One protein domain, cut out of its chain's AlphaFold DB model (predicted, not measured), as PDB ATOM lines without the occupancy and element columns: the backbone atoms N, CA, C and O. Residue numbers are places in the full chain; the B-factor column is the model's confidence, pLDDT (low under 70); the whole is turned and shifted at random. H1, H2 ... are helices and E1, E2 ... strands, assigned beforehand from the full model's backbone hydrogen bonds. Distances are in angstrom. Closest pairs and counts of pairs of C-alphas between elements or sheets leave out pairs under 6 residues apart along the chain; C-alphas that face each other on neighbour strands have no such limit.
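AT A GLANCE: This is residues 2 to 73 and 80 to 93 of the 234 residues of the protein "Hypothetical protein" of Cafeteria roenbergensis (UniProt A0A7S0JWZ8). Two helices, H1 and H2, form a staggered pair along the long axis, the last part of H2 beside the first half of H1, and a small ribbon of two parallel strands, E1 and E2, runs alongside. Long loops make both far ends, residues 17 to 28 at one and 32 to 46 at the other, while residues 80 to 93, with no named element, run beside H2. The 86 printed residues hold H1, E1, H2 and E2 in that order; the class is mixed, helices and strands, with under half of the residues, 39, in named elements. The whole is elongated, 46 by 27 by 19 A, and only just loose, close to compact, with a radius of gyration of the C-alphas of 14.4 A.

IN THESE COORDINATES: H1, residues 2 to 16, begins at C-alpha 2 (-42.005, -28.617, -1.387) and is 21.2 A long. E1 is residues 29 to 31, 6.7 A. H2, residues 47 to 62, is 22.3 A long and begins at C-alpha 47 (-33.014, -39.657, 7.594). E2, residues 69 to 73, is 13.1 A long and ends at C-alpha 73 (-27.412, -30.843, 2.553).

HOW THE PARTS SIT: H1 and H2 touch, closest at the C-alphas of Ala 6 and Val 61, 5.1 A apart, at a shallow tilt of 30 degrees, the same way. The closest C-alphas of H1 and E1, Ala 9 and Ile 30, are 8.0 A apart. E1 and E2 are parallel neighbours at 21 degrees, with N 30 and O 69 within hydrogen-bond range at 2.9 A. E1, H2 and E2 form a strand-helix-strand unit, two parallel neighbour strands with a helix between them in the chain, and its crossover is right-handed. The closest C-alphas of H2 and E2, Tyr 58 and Ile 70, are 6.9 A apart. H1 and E2 are apart. In H1 and H2 every O i to N i+4 pair is within hydrogen-bond range.

THE WHOLE: The C-alphas farthest apart, Gly 19 and Gly 42, are 46.6 A apart. Residues 74 to 79 are not printed, and C-alphas 73 and 80 are 12.8 A apart across the cut. The links H1 to E1 and E1 to H2 are long. Mean pLDDT of the printed part is 92.7, and no printed residue is under 70.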
ATOM      1  N   VAL A   2     -42.055 -28.185   0.038       97.25
ATOM      2  CA  VAL A   2     -42.005 -28.617  -1.387       97.25
ATOM      3  C   VAL A   2     -42.742 -27.674  -2.357       97.25
ATOM      4  O   VAL A   2     -42.167 -27.258  -3.352       97.25
ATOM      5  N   ALA A   3     -43.967 -27.239  -2.037       97.62
ATOM      6  CA  ALA A   3     -44.702 -26.291  -2.888       97.62
ATOM      7  C   ALA A   3     -44.003 -24.923  -3.049       97.62
ATOM      8  O   ALA A   3     -44.151 -24.270  -4.076       97.62
ATOM      9  N   VAL A   4     -43.226 -24.492  -2.046       97.56
ATOM     10  CA  VAL A   4     -42.431 -23.255  -2.123       97.56
ATOM     11  C   VAL A   4     -41.246 -23.454  -3.064       97.56
ATOM     12  O   VAL A   4     -40.982 -22.578  -3.877       97.56
ATOM     13  N   LEU A   5     -40.582 -24.613  -3.008       98.31
ATOM     14  CA  LEU A   5     -39.493 -24.957  -3.930       98.31
ATOM     15  C   LEU A   5     -39.976 -25.015  -5.382       98.31
ATOM     16  O   LEU A   5     -39.322 -24.455  -6.257       98.31
ATOM     17  N   ALA A   6     -41.152 -25.601  -5.629       98.38
ATOM     18  CA  ALA A   6     -41.780 -25.569  -6.947       98.38
ATOM     19  C   ALA A   6     -42.034 -24.123  -7.411       98.38
ATOM     20  O   ALA A   6     -41.678 -23.751  -8.521       98.38
ATOM     21  N   GLU A   7     -42.586 -23.261  -6.556       98.25
ATOM     22  CA  GLU A   7     -42.828 -21.861  -6.925       98.25
ATOM     23  C   GLU A   7     -41.526 -21.074  -7.174       98.25
ATOM     24  O   GLU A   7     -41.484 -20.248  -8.087       98.25
ATOM     25  N   ILE A   8     -40.457 -21.345  -6.416       96.75
ATOM     26  CA  ILE A   8     -39.119 -20.785  -6.666       96.75
ATOM     27  C   ILE A   8     -38.625 -21.231  -8.044       96.75
ATOM     28  O   ILE A   8     -38.314 -20.379  -8.877       96.75
ATOM     29  N   ALA A   9     -38.620 -22.537  -8.320       97.38
ATOM     30  CA  ALA A   9     -38.169 -23.092  -9.594       97.38
ATOM     31  C   ALA A   9     -38.965 -22.520 -10.776       97.38
ATOM     32  O   ALA A   9     -38.383 -22.049 -11.751       97.38
ATOM     33  N   ARG A  10     -40.296 -22.450 -10.656       96.75
ATOM     34  CA  ARG A  10     -41.178 -21.859 -11.670       96.75
ATOM     35  C   ARG A  10     -40.826 -20.399 -11.961       96.75
ATOM     36  O   ARG A  10     -40.867 -19.976 -13.115       96.75
ATOM     37  N   ARG A  11     -40.499 -19.608 -10.931       94.44
ATOM     38  CA  ARG A  11     -40.087 -18.204 -11.099       94.44
ATOM     39  C   ARG A  11     -38.726 -18.081 -11.758       94.44
ATOM     40  O   ARG A  11     -38.599 -17.255 -12.653       94.44
ATOM     41  N   VAL A  12     -37.761 -18.907 -11.364       93.75
ATOM     42  CA  VAL A  12     -36.427 -18.942 -11.980       93.75
ATOM     43  C   VAL A  12     -36.532 -19.292 -13.464       93.75
ATOM     44  O   VAL A  12     -36.056 -18.531 -14.299       93.75
ATOM     45  N   VAL A  13     -37.268 -20.351 -13.811       94.00
ATOM     46  CA  VAL A  13     -37.499 -20.752 -15.210       94.00
ATOM     47  C   VAL A  13     -38.186 -19.641 -16.009       94.00
ATOM     48  O   VAL A  13     -37.797 -19.345 -17.140       94.00
ATOM     49  N   ALA A  14     -39.189 -18.977 -15.427       92.19
ATOM     50  CA  ALA A  14     -39.850 -17.846 -16.073       92.19
ATOM     51  C   ALA A  14     -38.913 -16.637 -16.256       92.19
ATOM     52  O   ALA A  14     -39.033 -15.918 -17.250       92.19
ATOM     53  N   TRP A  15     -37.990 -16.399 -15.319       89.25
ATOM     54  CA  TRP A  15     -36.979 -15.348 -15.430       89.25
ATOM     55  C   TRP A  15     -35.974 -15.643 -16.536       89.25
ATOM     56  O   TRP A  15     -35.731 -14.758 -17.356       89.25
ATOM     57  N   ASP A  16     -35.476 -16.873 -16.636       87.44
ATOM     58  CA  ASP A  16     -34.577 -17.279 -17.721       87.44
ATOM     59  C   ASP A  16     -35.253 -17.150 -19.094       87.44
ATOM     60  O   ASP A  16     -34.657 -16.653 -20.051       87.44
ATOM     61  N   ALA A  17     -36.538 -17.500 -19.181       87.50
ATOM     62  CA  ALA A  17     -37.328 -17.373 -20.405       87.50
ATOM     63  C   ALA A  17     -37.714 -15.921 -20.761       87.50
ATOM     64  O   ALA A  17     -38.189 -15.670 -21.868       87.50
ATOM     65  N   SER A  18     -37.524 -14.953 -19.855       85.62
ATOM     66  CA  SER A  18     -37.969 -13.563 -20.052       85.62
ATOM     67  C   SER A  18     -37.187 -12.789 -21.123       85.62
ATOM     68  O   SER A  18     -37.587 -11.688 -21.499       85.62
ATOM     69  N   GLY A  19     -36.070 -13.338 -21.616       73.50
ATOM     70  CA  GLY A  19     -35.214 -12.689 -22.613       73.50
ATOM     71  C   GLY A  19     -34.307 -11.592 -22.045       73.50
ATOM     72  O   GLY A  19     -33.603 -10.928 -22.808       73.50
ATOM     73  N   ASN A  20     -34.279 -11.402 -20.720       79.19
ATOM     74  CA  ASN A  20     -33.294 -10.538 -20.080       79.19
ATOM     75  C   ASN A  20     -31.927 -11.239 -20.026       79.19
ATOM     76  O   ASN A  20     -31.634 -12.001 -19.107       79.19
ATOM     77  N   ALA A  21     -31.081 -10.949 -21.016       73.44
ATOM     78  CA  ALA A  21     -29.769 -11.571 -21.175       73.44
ATOM     79  C   ALA A  21     -28.823 -11.383 -19.973       73.44
ATOM     80  O   ALA A  21     -27.883 -12.157 -19.841       73.44
ATOM     81  N   SER A  22     -29.041 -10.390 -19.098       75.88
ATOM     82  CA  SER A  22     -28.207 -10.215 -17.898       75.88
ATOM     83  C   SER A  22     -28.573 -11.151 -16.746       75.88
ATOM     84  O   SER A  22     -27.795 -11.274 -15.803       75.88
ATOM     85  N   LEU A  23     -29.750 -11.779 -16.802       71.81
ATOM     86  CA  LEU A  23     -30.263 -12.665 -15.755       71.81
ATOM     87  C   LEU A  23     -30.423 -14.111 -16.228       71.81
ATOM     88  O   LEU A  23     -30.458 -15.006 -15.389       71.81
ATOM     89  N   ALA A  24     -30.509 -14.337 -17.541       80.62
ATOM     90  CA  ALA A  24     -30.600 -15.673 -18.113       80.62
ATOM     91  C   ALA A  24     -29.391 -16.528 -17.699       80.62
ATOM     92  O   ALA A  24     -28.245 -16.180 -17.988       80.62
ATOM     93  N   GLY A  25     -29.657 -17.644 -17.021       83.31
ATOM     94  CA  GLY A  25     -28.629 -18.557 -16.523       83.31
ATOM     95  C   GLY A  25     -27.892 -18.061 -15.276       83.31
ATOM     96  O   GLY A  25     -26.883 -18.655 -14.901       83.31
ATOM     97  N   ALA A  26     -28.368 -16.999 -14.614       89.12
ATOM     98  CA  ALA A  26     -27.759 -16.511 -13.374       89.12
ATOM     99  C   ALA A  26     -27.933 -17.495 -12.201       89.12
ATOM    100  O   ALA A  26     -27.100 -17.528 -11.296       89.12
ATOM    101  N   VAL A  27     -29.001 -18.302 -12.209       92.62
ATOM    102  CA  VAL A  27     -29.256 -19.332 -11.191       92.62
ATOM    103  C   VAL A  27     -28.770 -20.687 -11.705       92.62
ATOM    104  O   VAL A  27     -29.466 -21.368 -12.451       92.62
ATOM    105  N   ALA A  28     -27.571 -21.090 -11.285       92.56
ATOM    106  CA  ALA A  28     -26.966 -22.367 -11.682       92.56
ATOM    107  C   ALA A  28     -27.497 -23.579 -10.891       92.56
ATOM    108  O   ALA A  28     -27.360 -24.727 -11.329       92.56
ATOM    109  N   GLY A  29     -28.099 -23.341  -9.724       95.06
ATOM    110  CA  GLY A  29     -28.637 -24.396  -8.881       95.06
ATOM    111  C   GLY A  29     -29.568 -23.896  -7.784       95.06
ATOM    112  O   GLY A  29     -29.647 -22.698  -7.515       95.06
ATOM    113  N   ILE A  30     -30.295 -24.834  -7.180       97.38
ATOM    114  CA  ILE A  30     -31.208 -24.602  -6.058       97.38
ATOM    115  C   ILE A  30     -30.862 -25.593  -4.951       97.38
ATOM    116  O   ILE A  30     -30.992 -26.801  -5.150       97.38
ATOM    117  N   GLU A  31     -30.486 -25.089  -3.778       97.56
ATOM    118  CA  GLU A  31     -30.425 -25.898  -2.564       97.56
ATOM    119  C   GLU A  31     -31.810 -26.009  -1.931       97.56
ATOM    120  O   GLU A  31     -32.498 -25.013  -1.690       97.56
ATOM    121  N   VAL A  32     -32.262 -27.243  -1.710       97.81
ATOM    122  CA  VAL A  32     -33.661 -27.496  -1.333       97.81
ATOM    123  C   VAL A  32     -33.927 -27.303   0.158       97.81
ATOM    124  O   VAL A  32     -35.076 -27.057   0.539       97.81
ATOM    125  N   LEU A  33     -32.898 -27.440   1.001       97.31
ATOM    126  CA  LEU A  33     -32.965 -27.222   2.444       97.31
ATOM    127  C   LEU A  33     -31.559 -27.189   3.057       97.31
ATOM    128  O   LEU A  33     -30.892 -28.223   3.064       97.31
ATOM    129  N   ASN A  34     -31.202 -26.046   3.645       97.94
ATOM    130  CA  ASN A  34     -29.972 -25.882   4.416       97.94
ATOM    131  C   ASN A  34     -30.055 -26.604   5.778       97.94
ATOM    132  O   ASN A  34     -31.093 -26.531   6.446       97.94
ATOM    133  N   GLU A  35     -28.962 -27.262   6.175       97.06
ATOM    134  CA  GLU A  35     -28.679 -27.811   7.513       97.06
ATOM    135  C   GLU A  35     -29.900 -28.388   8.269       97.06
ATOM    136  O   GLU A  35     -30.276 -27.923   9.354       97.06
ATOM    137  N   PRO A  36     -30.569 -29.428   7.736       96.88
ATOM    138  CA  PRO A  36     -31.676 -30.055   8.444       96.88
ATOM    139  C   PRO A  36     -31.197 -30.620   9.787       96.88
ATOM    140  O   PRO A  36     -30.240 -31.388   9.848       96.88
ATOM    141  N   TRP A  37     -31.889 -30.275  10.879       96.25
ATOM    142  CA  TRP A  37     -31.524 -30.704  12.233       96.25
ATOM    143  C   TRP A  37     -31.820 -32.202  12.444       96.25
ATOM    144  O   TRP A  37     -32.890 -32.593  12.926       96.25
ATOM    145  N   THR A  38     -30.877 -33.048  12.026       96.75
ATOM    146  CA  THR A  38     -30.965 -34.514  12.085       96.75
ATOM    147  C   THR A  38     -30.464 -35.079  13.424       96.75
ATOM    148  O   THR A  38     -29.810 -34.369  14.199       96.75
ATOM    149  N   PRO A  39     -30.692 -36.378  13.706       95.62
ATOM    150  CA  PRO A  39     -30.157 -37.039  14.894       95.62
ATOM    151  C   PRO A  39     -28.635 -36.969  15.065       95.62
ATOM    152  O   PRO A  39     -28.183 -37.046  16.206       95.62
ATOM    153  N   ALA A  40     -27.843 -36.789  13.996       92.25
ATOM    154  CA  ALA A  40     -26.380 -36.663  14.103       92.25
ATOM    155  C   ALA A  40     -25.947 -35.505  15.015       92.25
ATOM    156  O   ALA A  40     -24.911 -35.580  15.670       92.25
ATOM    157  N   VAL A  41     -26.778 -34.467  15.104       92.56
ATOM    158  CA  VAL A  41     -26.567 -33.281  15.947       92.56
ATOM    159  C   VAL A  41     -27.721 -33.077  16.939       92.56
ATOM    160  O   VAL A  41     -28.002 -31.963  17.384       92.56
ATOM    161  N   GLY A  42     -28.413 -34.164  17.301       94.62
ATOM    162  CA  GLY A  42     -29.448 -34.177  18.340       94.62
ATOM    163  C   GLY A  42     -30.834 -33.690  17.908       94.62
ATOM    164  O   GLY A  42     -31.670 -33.417  18.769       94.62
ATOM    165  N   GLY A  43     -31.089 -33.573  16.606       96.94
ATOM    166  CA  GLY A  43     -32.358 -33.098  16.068       96.94
ATOM    167  C   GLY A  43     -33.383 -34.187  15.734       96.94
ATOM    168  O   GLY A  43     -33.056 -35.376  15.697       96.94
ATOM    169  N   PRO A  44     -34.651 -33.799  15.494       96.88
ATOM    170  CA  PRO A  44     -35.758 -34.736  15.307       96.88
ATOM    171  C   PRO A  44     -35.958 -35.191  13.853       96.88
ATOM    172  O   PRO A  44     -36.777 -36.077  13.607       96.88
ATOM    173  N   VAL A  45     -35.280 -34.579  12.874       97.06
ATOM    174  CA  VAL A  45     -35.504 -34.871  11.449       97.06
ATOM    175  C   VAL A  45     -34.835 -36.192  11.077       97.06
ATOM    176  O   VAL A  45     -33.624 -36.253  10.879       97.06
ATOM    177  N   THR A  46     -35.613 -37.270  10.987       96.56
ATOM    178  CA  THR A  46     -35.075 -38.594  10.640       96.56
ATOM    179  C   THR A  46     -34.549 -38.634   9.205       96.56
ATOM    180  O   THR A  46     -35.064 -37.954   8.317       96.56
ATOM    181  N   TYR A  47     -33.553 -39.488   8.947       94.88
ATOM    182  CA  TYR A  47     -33.014 -39.657   7.594       94.88
ATOM    183  C   TYR A  47     -34.033 -40.224   6.603       94.88
ATOM    184  O   TYR A  47     -33.925 -39.930   5.422       94.88
ATOM    185  N   ASP A  48     -35.009 -41.030   7.041       95.88
ATOM    186  CA  ASP A  48     -36.101 -41.485   6.161       95.88
ATOM    187  C   ASP A  48     -36.967 -40.299   5.715       95.88
ATOM    188  O   ASP A  48     -37.160 -40.082   4.523       95.88
ATOM    189  N   LEU A  49     -37.404 -39.464   6.669       97.00
ATOM    190  CA  LEU A  49     -38.199 -38.271   6.373       97.00
ATOM    191  C   LEU A  49     -37.444 -37.301   5.456       97.00
ATOM    192  O   LEU A  49     -38.044 -36.690   4.570       97.00
ATOM    193  N   LEU A  50     -36.139 -37.146   5.683       96.94
ATOM    194  CA  LEU A  50     -35.296 -36.247   4.907       96.94
ATOM    195  C   LEU A  50     -35.053 -36.762   3.481       96.94
ATOM    196  O   LEU A  50     -35.185 -35.989   2.536       96.94
ATOM    197  N   ARG A  51     -34.804 -38.066   3.302       95.38
ATOM    198  CA  ARG A  51     -34.705 -38.698   1.974       95.38
ATOM    199  C   ARG A  51     -36.008 -38.564   1.185       95.38
ATOM    200  O   ARG A  51     -35.981 -38.113   0.040       95.38
ATOM    201  N   ASP A  52     -37.147 -38.850   1.814       96.94
ATOM    202  CA  ASP A  52     -38.474 -38.677   1.205       96.94
ATOM    203  C   ASP A  52     -38.764 -37.214   0.846       96.94
ATOM    204  O   ASP A  52     -39.476 -36.908  -0.116       96.94
ATOM    205  N   PHE A  53     -38.258 -36.273   1.642       97.94
ATOM    206  CA  PHE A  53     -38.335 -34.855   1.321       97.94
ATOM    207  C   PHE A  53     -37.470 -34.503   0.107       97.94
ATOM    208  O   PHE A  53     -37.984 -33.840  -0.792       97.94
ATOM    209  N   TYR A  54     -36.218 -34.961   0.043       96.88
ATOM    210  CA  TYR A  54     -35.308 -34.670  -1.068       96.88
ATOM    211  C   TYR A  54     -35.790 -35.235  -2.404       96.88
ATOM    212  O   TYR A  54     -35.758 -34.509  -3.395       96.88
ATOM    213  N   VAL A  55     -36.335 -36.456  -2.433       96.94
ATOM    214  CA  VAL A  55     -36.958 -37.014  -3.650       96.94
ATOM    215  C   VAL A  55     -38.118 -36.140  -4.126       96.94
ATOM    216  O   VAL A  55     -38.127 -35.685  -5.267       96.94
ATOM    217  N   ARG A  56     -39.057 -35.798  -3.236       98.50
ATOM    218  CA  ARG A  56     -40.199 -34.944  -3.605       98.50
ATOM    219  C   ARG A  56     -39.789 -33.526  -3.991       98.50
ATOM    220  O   ARG A  56     -40.462 -32.901  -4.803       98.50
ATOM    221  N   ALA A  57     -38.740 -32.988  -3.372       98.50
ATOM    222  CA  ALA A  57     -38.200 -31.679  -3.711       98.50
ATOM    223  C   ALA A  57     -37.568 -31.691  -5.107       98.50
ATOM    224  O   ALA A  57     -37.853 -30.790  -5.893       98.50
ATOM    225  N   TYR A  58     -36.780 -32.722  -5.424       97.94
ATOM    226  CA  TYR A  58     -36.215 -32.926  -6.755       97.94
ATOM    227  C   TYR A  58     -37.319 -32.972  -7.815       97.94
ATOM    228  O   TYR A  58     -37.300 -32.168  -8.748       97.94
ATOM    229  N   ASP A  59     -38.308 -33.851  -7.631       98.19
ATOM    230  CA  ASP A  59     -39.399 -34.036  -8.589       98.19
ATOM    231  C   ASP A  59     -40.161 -32.722  -8.798       98.19
ATOM    232  O   ASP A  59     -40.311 -32.257  -9.926       98.19
ATOM    233  N   ALA A  60     -40.537 -32.045  -7.709       98.56
ATOM    234  CA  ALA A  60     -41.281 -30.792  -7.775       98.56
ATOM    235  C   ALA A  60     -40.508 -29.657  -8.468       98.56
ATOM    236  O   ALA A  60     -41.127 -28.820  -9.125       98.56
ATOM    237  N   VAL A  61     -39.177 -29.601  -8.328       98.56
ATOM    238  CA  VAL A  61     -38.322 -28.623  -9.024       98.56
ATOM    239  C   VAL A  61     -38.202 -28.975 -10.511       98.56
ATOM    240  O   VAL A  61     -38.382 -28.099 -11.363       98.56
ATOM    241  N   ARG A  62     -37.953 -30.249 -10.844       98.12
ATOM    242  CA  ARG A  62     -37.838 -30.726 -12.235       98.12
ATOM    243  C   ARG A  62     -39.144 -30.599 -13.013       98.12
ATOM    244  O   ARG A  62     -39.108 -30.219 -14.180       98.12
ATOM    245  N   GLU A  63     -40.289 -30.823 -12.374       98.12
ATOM    246  CA  GLU A  63     -41.624 -30.647 -12.966       98.12
ATOM    247  C   GLU A  63     -41.880 -29.215 -13.465       98.12
ATOM    248  O   GLU A  63     -42.670 -29.021 -14.387       98.12
ATOM    249  N   GLN A  64     -41.198 -28.206 -12.908       97.94
ATOM    250  CA  GLN A  64     -41.295 -26.820 -13.390       97.94
ATOM    251  C   GLN A  64     -40.400 -26.527 -14.600       97.94
ATOM    252  O   GLN A  64     -40.425 -25.412 -15.118       97.94
ATOM    253  N   GLY A  65     -39.598 -27.497 -15.044       96.44
ATOM    254  CA  GLY A  65     -38.648 -27.342 -16.144       96.44
ATOM    255  C   GLY A  65     -37.293 -26.763 -15.735       96.44
ATOM    256  O   GLY A  65     -36.516 -26.389 -16.611       96.44
ATOM    257  N   PHE A  66     -36.985 -26.680 -14.434       96.31
ATOM    258  CA  PHE A  66     -35.663 -26.239 -13.987       96.31
ATOM    259  C   PHE A  66     -34.606 -27.285 -14.360       96.31
ATOM    260  O   PHE A  66     -34.708 -28.455 -13.982       96.31
ATOM    261  N   ASN A  67     -33.581 -26.861 -15.094       93.50
ATOM    262  CA  ASN A  67     -32.522 -27.721 -15.628       93.50
ATOM    263  C   ASN A  67     -31.160 -27.525 -14.935       93.50
ATOM    264  O   ASN A  67     -30.207 -28.208 -15.293       93.50
ATOM    265  N   GLY A  68     -31.064 -26.626 -13.951       93.94
ATOM    266  CA  GLY A  68     -29.852 -26.439 -13.155       93.94
ATOM    267  C   GLY A  68     -29.619 -27.562 -12.140       93.94
ATOM    268  O   GLY A  68     -30.384 -28.526 -12.046       93.94
ATOM    269  N   THR A  69     -28.559 -27.420 -11.353       94.75
ATOM    270  CA  THR A  69     -28.206 -28.390 -10.304       94.75
ATOM    271  C   THR A  69     -29.151 -28.296  -9.101       94.75
ATOM    272  O   THR A  69     -29.603 -27.214  -8.730       94.75
ATOM    273  N   ILE A  70     -29.466 -29.423  -8.472       96.25
ATOM    274  CA  ILE A  70     -30.278 -29.479  -7.251       96.25
ATOM    275  C   ILE A  70     -29.368 -29.911  -6.106       96.25
ATOM    276  O   ILE A  70     -28.739 -30.961  -6.178       96.25
ATOM    277  N   TRP A  71     -29.277 -29.085  -5.071       95.25
ATOM    278  CA  TRP A  71     -28.338 -29.281  -3.973       95.25
ATOM    279  C   TRP A  71     -29.085 -29.784  -2.749       95.25
ATOM    280  O   TRP A  71     -30.175 -29.294  -2.427       95.25
ATOM    281  N   VAL A  72     -28.506 -30.776  -2.084       94.56
ATOM    282  CA  VAL A  72     -29.045 -31.367  -0.860       94.56
ATOM    283  C   VAL A  72     -27.976 -31.343   0.222       94.56
ATOM    284  O   VAL A  72     -26.873 -31.828  -0.003       94.56
ATOM    285  N   SER A  73     -28.302 -30.795   1.391       95.06
ATOM    286  CA  SER A  73     -27.412 -30.843   2.553       95.06
ATOM    287  C   SER A  73     -27.176 -32.286   3.015       95.06
ATOM    288  O   SER A  73     -28.082 -33.122   3.010       95.06
ATOM    289  N   GLY A  80     -22.970 -41.535   4.542       78.25
ATOM    290  CA  GLY A  80     -23.608 -42.836   4.755       78.25
ATOM    291  C   GLY A  80     -25.097 -42.872   4.388       78.25
ATOM    292  O   GLY A  80     -25.494 -43.746   3.617       78.25
ATOM    293  N   PRO A  81     -25.928 -41.933   4.878       82.88
ATOM    294  CA  PRO A  81     -27.362 -41.925   4.584       82.88
ATOM    295  C   PRO A  81     -27.733 -41.617   3.129       82.88
ATOM    296  O   PRO A  81     -28.895 -41.801   2.766       82.88
ATOM    297  N   TRP A  82     -26.789 -41.139   2.313       84.56
ATOM    298  CA  TRP A  82     -27.049 -40.625   0.962       84.56
ATOM    299  C   TRP A  82     -26.620 -41.579  -0.150       84.56
ATOM    300  O   TRP A  82     -26.963 -41.360  -1.310       84.56
ATOM    301  N   LEU A  83     -25.916 -42.666   0.178       81.94
ATOM    302  CA  LEU A  83     -25.520 -43.673  -0.805       81.94
ATOM    303  C   LEU A  83     -26.753 -44.283  -1.493       81.94
ATOM    304  O   LEU A  83     -27.650 -44.821  -0.843       81.94
ATOM    305  N   GLY A  84     -26.797 -44.183  -2.824       82.88
ATOM    306  CA  GLY A  84     -27.906 -44.672  -3.654       82.88
ATOM    307  C   GLY A  84     -29.178 -43.814  -3.621       82.88
ATOM    308  O   GLY A  84     -30.132 -44.118  -4.336       82.88
ATOM    309  N   VAL A  85     -29.210 -42.740  -2.830       86.94
ATOM    310  CA  VAL A  85     -30.311 -41.768  -2.809       86.94
ATOM    311  C   VAL A  85     -30.093 -40.755  -3.924       86.94
ATOM    312  O   VAL A  85     -28.971 -40.302  -4.116       86.94
ATOM    313  N   LEU A  86     -31.157 -40.384  -4.648       89.44
ATOM    314  CA  LEU A  86     -31.068 -39.442  -5.772       89.44
ATOM    315  C   LEU A  86     -29.953 -39.822  -6.773       89.44
ATOM    316  O   LEU A  86     -29.232 -38.968  -7.283       89.44
ATOM    317  N   ALA A  87     -29.817 -41.122  -7.051       86.31
ATOM    318  CA  ALA A  87     -28.766 -41.655  -7.908       86.31
ATOM    319  C   ALA A  87     -29.181 -41.754  -9.395       86.31
ATOM    320  O   ALA A  87     -30.367 -41.937  -9.708       86.31
ATOM    321  N   PRO A  88     -28.212 -41.712 -10.327       85.50
ATOM    322  CA  PRO A  88     -28.449 -42.007 -11.738       85.50
ATOM    323  C   PRO A  88     -28.912 -43.458 -11.987       85.50
ATOM    324  O   PRO A  88     -28.558 -44.357 -11.221       85.50
ATOM    325  N   PRO A  89     -29.615 -43.730 -13.107       88.31
ATOM    326  CA  PRO A  89     -30.004 -42.779 -14.157       88.31
ATOM    327  C   PRO A  89     -31.275 -41.968 -13.857       88.31
ATOM    328  O   PRO A  89     -31.620 -41.091 -14.641       88.31
ATOM    329  N   GLN A  90     -32.003 -42.275 -12.782       90.50
ATOM    330  CA  GLN A  90     -33.304 -41.661 -12.494       90.50
ATOM    331  C   GLN A  90     -33.170 -40.198 -12.060       90.50
ATOM    332  O   GLN A  90     -34.019 -39.375 -12.399       90.50
ATOM    333  N   TYR A  91     -32.099 -39.882 -11.337       91.75
ATOM    334  CA  TYR A  91     -31.823 -38.556 -10.804       91.75
ATOM    335  C   TYR A  91     -30.472 -38.065 -11.331       91.75
ATOM    336  O   TYR A  91     -29.472 -38.783 -11.258       91.75
ATOM    337  N   THR A  92     -30.445 -36.854 -11.891       91.69
ATOM    338  CA  THR A  92     -29.242 -36.227 -12.460       91.69
ATOM    339  C   THR A  92     -29.100 -34.784 -11.994       91.69
ATOM    340  O   THR A  92     -30.061 -34.147 -11.554       91.69
ATOM    341  N   ASP A  93     -27.877 -34.268 -12.102       92.06
ATOM    342  CA  ASP A  93     -27.478 -32.921 -11.684       92.06
ATOM    343  C   ASP A  93     -27.826 -32.644 -10.211       92.06
ATOM    344  O   ASP A  93     -28.435 -31.627  -9.881       92.06
TER     345      ASP A  93